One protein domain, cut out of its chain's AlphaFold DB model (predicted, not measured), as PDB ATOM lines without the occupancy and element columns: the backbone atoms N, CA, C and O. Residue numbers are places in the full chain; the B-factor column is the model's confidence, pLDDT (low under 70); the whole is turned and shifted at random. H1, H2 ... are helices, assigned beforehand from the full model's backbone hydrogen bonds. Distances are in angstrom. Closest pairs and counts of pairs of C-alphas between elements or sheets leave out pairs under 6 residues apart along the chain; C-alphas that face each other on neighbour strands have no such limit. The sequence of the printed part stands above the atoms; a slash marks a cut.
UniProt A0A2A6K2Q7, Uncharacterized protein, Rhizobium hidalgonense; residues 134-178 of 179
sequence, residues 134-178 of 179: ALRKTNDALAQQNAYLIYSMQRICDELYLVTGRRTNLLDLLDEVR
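AT A GLANCE: This is residues 134 to 178 of the 179 residues of an uncharacterized protein of Rhizobium hidalgonense (UniProt A0A2A6K2Q7). One long, nearly straight helix, H1, makes the length of the domain, and past its last residue the chain folds back to a short helix, H2, set crosswise to H1 beside its second half, like a hook with a very long shaft. Residues 134 to 149 of H1 stick out with nothing beside them. The printed part has 45 residues with two named helices, H1 then H2, and no named strand, and its class is all helix. It is only just loose, close to extended, with a radius of gyration of the C-alphas of 13.8 A, and the C-alphas span 46 by 21 by 9 A.

IN THESE COORDINATES: H1, residues 134 to 164, begins with C-alpha 134 at (163.651, 295.927, 290.254) and ends with C-alpha 164 at (122.967, 277.045, 292.001), 44.9 A from first to last C-alpha. H2, residues 170 to 176, has its first C-alpha at (138.458, 276.399, 292.827) and measures 10.1 A from first to last C-alpha.

HOW THE PARTS SIT: H1 and H2 only just touch, with 3 pairs of C-alphas within 8 A. H1 touches H2 with residues 153 to 157 alone, and the closest C-alphas of the two helices are those of Gln 154 and Leu 170, 6.2 A apart. The lines of the two helices are about perpendicular, at 77 degrees, and their centres are 13.8 A apart. Residues 134 to 149, which belong to H1, stand free. In H1 and H2 every O i to N i+4 pair is within hydrogen-bond range.

THE WHOLE: The two C-alphas farthest apart are those of Ala 134 and Gly 165, 45.7 A. The printed part has no cut, and the link from H1 to H2, 5 residues, is tight. The mean pLDDT of the printed part is 84.3; residue 173 and residues 175 to 178 are under 70.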
ATOM      1  N   ALA A 134     164.746 295.760 291.208       88.75
ATOM      2  CA  ALA A 134     163.651 295.927 290.254       88.75
ATOM      3  C   ALA A 134     162.927 294.599 289.986       88.75
ATOM      4  O   ALA A 134     161.702 294.546 290.092       88.75
ATOM      5  N   LEU A 135     163.671 293.517 289.733       91.44
ATOM      6  CA  LEU A 135     163.114 292.176 289.546       91.44
ATOM      7  C   LEU A 135     162.314 291.720 290.768       91.44
ATOM      8  O   LEU A 135     161.195 291.229 290.622       91.44
ATOM      9  N   ARG A 136     162.835 291.945 291.978       92.06
ATOM     10  CA  ARG A 136     162.119 291.625 293.217       92.06
ATOM     11  C   ARG A 136     160.785 292.363 293.290       92.06
ATOM     12  O   ARG A 136     159.763 291.721 293.485       92.06
ATOM     13  N   LYS A 137     160.773 293.676 293.028       92.38
ATOM     14  CA  LYS A 137     159.531 294.469 292.996       92.38
ATOM     15  C   LYS A 137     158.533 293.952 291.961       92.38
ATOM     16  O   LYS A 137     157.341 293.901 292.249       92.38
ATOM     17  N   THR A 138     158.996 293.571 290.769       93.00
ATOM     18  CA  THR A 138     158.104 293.006 289.745       93.00
ATOM     19  C   THR A 138     157.535 291.654 290.163       93.00
ATOM     20  O   THR A 138     156.358 291.395 289.932       93.00
ATOM     21  N   ASN A 139     158.330 290.820 290.835       94.12
ATOM     22  CA  ASN A 139     157.883 289.523 291.328       94.12
ATOM     23  C   ASN A 139     156.872 289.678 292.478       94.12
ATOM     24  O   ASN A 139     155.833 289.026 292.474       94.12
ATOM     25  N   ASP A 140     157.116 290.615 293.398       93.06
ATOM     26  CA  ASP A 140     156.179 290.962 294.474       93.06
ATOM     27  C   ASP A 140     154.839 291.462 293.900       93.06
ATOM     28  O   ASP A 140     153.767 291.046 294.345       93.06
ATOM     29  N   ALA A 141     154.883 292.305 292.860       93.44
ATOM     30  CA  ALA A 141     153.686 292.791 292.177       93.44
ATOM     31  C   ALA A 141     152.910 291.659 291.478       93.44
ATOM     32  O   ALA A 141     151.685 291.599 291.584       93.44
ATOM     33  N   LEU A 142     153.606 290.737 290.803       94.12
ATOM     34  CA  LEU A 142     152.988 289.557 290.186       94.12
ATOM     35  C   LEU A 142     152.366 288.628 291.232       94.12
ATOM     36  O   LEU A 142     151.250 288.148 291.042       94.12
ATOM     37  N   ALA A 143     153.042 288.409 292.361       92.38
ATOM     38  CA  ALA A 143     152.499 287.628 293.467       92.38
ATOM     39  C   ALA A 143     151.208 288.257 294.017       92.38
ATOM     40  O   ALA A 143     150.226 287.551 294.250       92.38
ATOM     41  N   GLN A 144     151.173 289.586 294.151       93.56
ATOM     42  CA  GLN A 144     149.980 290.314 294.578       93.56
ATOM     43  C   GLN A 144     148.837 290.219 293.553       93.56
ATOM     44  O   GLN A 144     147.686 290.006 293.939       93.56
ATOM     45  N   GLN A 145     149.137 290.330 292.255       94.38
ATOM     46  CA  GLN A 145     148.145 290.150 291.188       94.38
ATOM     47  C   GLN A 145     147.576 288.728 291.177       94.38
ATOM     48  O   GLN A 145     146.360 288.557 291.121       94.38
ATOM     49  N   ASN A 146     148.430 287.712 291.312       92.94
ATOM     50  CA  ASN A 146     148.000 286.318 291.403       92.94
ATOM     51  C   ASN A 146     147.106 286.085 292.627       92.94
ATOM     52  O   ASN A 146     146.058 285.456 292.507       92.94
ATOM     53  N   ALA A 147     147.467 286.641 293.788       91.56
ATOM     54  CA  ALA A 147     146.639 286.559 294.990       91.56
ATOM     55  C   ALA A 147     145.260 287.214 294.789       91.56
ATOM     56  O   ALA A 147     144.241 286.648 295.188       91.56
ATOM     57  N   TYR A 148     145.208 288.373 294.126       94.31
ATOM     58  CA  TYR A 148     143.952 289.057 293.810       94.31
ATOM     59  C   TYR A 148     143.067 288.260 292.841       94.31
ATOM     60  O   TYR A 148     141.850 288.182 293.033       94.31
ATOM     61  N   LEU A 149     143.665 287.651 291.815       92.56
ATOM     62  CA  LEU A 149     142.953 286.801 290.862       92.56
ATOM     63  C   LEU A 149     142.375 285.563 291.547       92.56
ATOM     64  O   LEU A 149     141.189 285.291 291.390       92.56
ATOM     65  N   ILE A 150     143.175 284.868 292.363       89.88
ATOM     66  CA  ILE A 150     142.722 283.711 293.150       89.88
ATOM     67  C   ILE A 150     141.549 284.106 294.051       89.88
ATOM     68  O   ILE A 150     140.528 283.424 294.069       89.88
ATOM     69  N   TYR A 151     141.660 285.236 294.756       91.88
ATOM     70  CA  TYR A 151     140.581 285.744 295.600       91.88
ATOM     71  C   TYR A 151     139.303 286.034 294.798       91.88
ATOM     72  O   TYR A 151     138.206 285.660 295.210       91.88
ATOM     73  N   SER A 152     139.439 286.662 293.630       91.62
ATOM     74  CA  SER A 152     138.306 286.986 292.759       91.62
ATOM     75  C   SER A 152     137.638 285.726 292.197       91.62
ATOM     76  O   SER A 152     136.413 285.644 292.184       91.62
ATOM     77  N   MET A 153     138.419 284.715 291.802       89.19
ATOM     78  CA  MET A 153     137.899 283.412 291.369       89.19
ATOM     79  C   MET A 153     137.175 282.681 292.503       89.19
ATOM     80  O   MET A 153     136.093 282.139 292.282       89.19
ATOM     81  N   GLN A 154     137.727 282.708 293.721       87.69
ATOM     82  CA  GLN A 154     137.074 282.131 294.897       87.69
ATOM     83  C   GLN A 154     135.720 282.798 295.152       87.69
ATOM     84  O   GLN A 154     134.722 282.103 295.329       87.69
ATOM     85  N   ARG A 155     135.660 284.134 295.081       90.00
ATOM     86  CA  ARG A 155     134.412 284.882 295.264       90.00
ATOM     87  C   ARG A 155     133.349 284.481 294.240       90.00
ATOM     88  O   ARG A 155     132.197 284.288 294.609       90.00
ATOM     89  N   ILE A 156     133.735 284.310 292.975       89.06
ATOM     90  CA  ILE A 156     132.827 283.848 291.916       89.06
ATOM     91  C   ILE A 156     132.338 282.419 292.196       89.06
ATOM     92  O   ILE A 156     131.155 282.138 292.019       89.06
ATOM     93  N   CYS A 157     133.213 281.518 292.656       86.69
ATOM     94  CA  CYS A 157     132.816 280.156 293.035       86.69
ATOM     95  C   CYS A 157     131.799 280.161 294.186       86.69
ATOM     96  O   CYS A 157     130.813 279.421 294.134       86.69
ATOM     97  N   ASP A 158     132.010 281.016 295.189       85.94
ATOM     98  CA  ASP A 158     131.104 281.179 296.327       85.94
ATOM     99  C   ASP A 158     129.747 281.764 295.880       85.94
ATOM    100  O   ASP A 158     128.694 281.255 296.266       85.94
ATOM    101  N   GLU A 159     129.745 282.780 295.008       88.00
ATOM    102  CA  GLU A 159     128.527 283.353 294.413       88.00
ATOM    103  C   GLU A 159     127.750 282.310 293.582       88.00
ATOM    104  O   GLU A 159     126.533 282.173 293.729       88.00
ATOM    105  N   LEU A 160     128.439 281.514 292.756       85.62
ATOM    106  CA  LEU A 160     127.828 280.428 291.977       85.62
ATOM    107  C   LEU A 160     127.211 279.351 292.872       85.62
ATOM    108  O   LEU A 160     126.129 278.843 292.559       85.62
ATOM    109  N   TYR A 161     127.865 279.013 293.984       85.31
ATOM    110  CA  TYR A 161     127.322 278.072 294.959       85.31
ATOM    111  C   TYR A 161     126.005 278.579 295.551       85.31
ATOM    112  O   TYR A 161     125.035 277.825 295.612       85.31
ATOM    113  N   LEU A 162     125.941 279.861 295.926       86.25
ATOM    114  CA  LEU A 162     124.727 280.468 296.478       86.25
ATOM    115  C   LEU A 162     123.556 280.457 295.484       86.25
ATOM    116  O   LEU A 162     122.419 280.234 295.889       86.25
ATOM    117  N   VAL A 163     123.825 280.672 294.193       88.12
ATOM    118  CA  VAL A 163     122.784 280.718 293.150       88.12
ATOM    119  C   VAL A 163     122.328 279.321 292.718       88.12
ATOM    120  O   VAL A 163     121.146 279.112 292.452       88.12
ATOM    121  N   THR A 164     123.246 278.357 292.619       84.62
ATOM    122  CA  THR A 164     122.967 277.045 292.001       84.62
ATOM    123  C   THR A 164     122.810 275.900 293.002       84.62
ATOM    124  O   THR A 164     122.351 274.820 292.626       84.62
ATOM    125  N   GLY A 165     123.236 276.091 294.255       80.56
ATOM    126  CA  GLY A 165     123.319 275.042 295.276       80.56
ATOM    127  C   GLY A 165     124.379 273.968 294.994       80.56
ATOM    128  O   GLY A 165     124.499 273.011 295.758       80.56
ATOM    129  N   ARG A 166     125.149 274.091 293.902       78.12
ATOM    130  CA  ARG A 166     126.209 273.147 293.523       78.12
ATOM    131  C   ARG A 166     127.567 273.706 293.901       78.12
ATOM    132  O   ARG A 166     127.901 274.835 293.559       78.12
ATOM    133  N   ARG A 167     128.356 272.910 294.624       74.31
ATOM    134  CA  ARG A 167     129.689 273.310 295.079       74.31
ATOM    135  C   ARG A 167     130.669 273.231 293.914       74.31
ATOM    136  O   ARG A 167     130.982 272.137 293.458       74.31
ATOM    137  N   THR A 168     131.150 274.383 293.467       72.50
ATOM    138  CA  THR A 168     132.243 274.491 292.495       72.50
ATOM    139  C   THR A 168     133.525 274.746 293.276       72.50
ATOM    140  O   THR A 168     133.616 275.745 293.988       72.50
ATOM    141  N   ASN A 169     134.482 273.820 293.229       76.62
ATOM    142  CA  ASN A 169     135.735 273.949 293.964       76.62
ATOM    143  C   ASN A 169     136.793 274.607 293.073       76.62
ATOM    144  O   ASN A 169     137.012 274.174 291.942       76.62
ATOM    145  N   LEU A 170     137.462 275.640 293.585       73.12
ATOM    146  CA  LEU A 170     138.458 276.399 292.827       73.12
ATOM    147  C   LEU A 170     139.634 275.520 292.371       73.12
ATOM    148  O   LEU A 170     140.165 275.718 291.284       73.12
ATOM    149  N   LEU A 171     140.024 274.535 293.186       74.69
ATOM    150  CA  LEU A 171     141.105 273.604 292.852       74.69
ATOM    151  C   LEU A 171     140.768 272.734 291.635       74.69
ATOM    152  O   LEU A 171     141.619 272.568 290.769       74.69
ATOM    153  N   ASP A 172     139.521 272.269 291.525       71.25
ATOM    154  CA  ASP A 172     139.082 271.432 290.402       71.25
ATOM    155  C   ASP A 172     139.082 272.234 289.083       71.25
ATOM    156  O   ASP A 172     139.525 271.739 288.049       71.25
ATOM    157  N   LEU A 173     138.684 273.513 289.136       69.25
ATOM    158  CA  LEU A 173     138.736 274.446 288.000       69.25
ATOM    159  C   LEU A 173     140.169 274.774 287.556       69.25
ATOM    160  O   LEU A 173     140.444 274.885 286.362       69.25
ATOM    161  N   LEU A 174     141.089 274.959 288.506       70.81
ATOM    162  CA  LEU A 174     142.490 275.262 288.199       70.81
ATOM    163  C   LEU A 174     143.235 274.049 287.620       70.81
ATOM    164  O   LEU A 174     144.128 274.231 286.789       70.81
ATOM    165  N   ASP A 175     142.867 272.832 288.026       69.69
ATOM    166  CA  ASP A 175     143.448 271.594 287.501       69.69
ATOM    167  C   ASP A 175     142.901 271.214 286.112       69.69
ATOM    168  O   ASP A 175     143.648 270.652 285.306       69.69
ATOM    169  N   GLU A 176     141.656 271.571 285.769       65.44
ATOM    170  CA  GLU A 176     141.112 271.388 284.410       65.44
ATOM    171  C   GLU A 176     141.839 272.233 283.351       65.44
ATOM    172  O   GLU A 176     142.041 271.761 282.238       65.44
ATOM    173  N   VAL A 177     142.297 273.442 283.695       58.53
ATOM    174  CA  VAL A 177     143.037 274.336 282.776       58.53
ATOM    175  C   VAL A 177     144.482 273.867 282.528       58.53
ATOM    176  O   VAL A 177     145.125 274.304 281.576       58.53
ATOM    177  N   ARG A 178     145.021 272.985 283.382       56.22
ATOM    178  CA  ARG A 178     146.385 272.433 283.258       56.22
ATOM    179  C   ARG A 178     146.477 271.150 282.423       56.22
ATOM    180  O   ARG A 178     147.599 270.694 282.191       56.22
TER     181      ARG A 178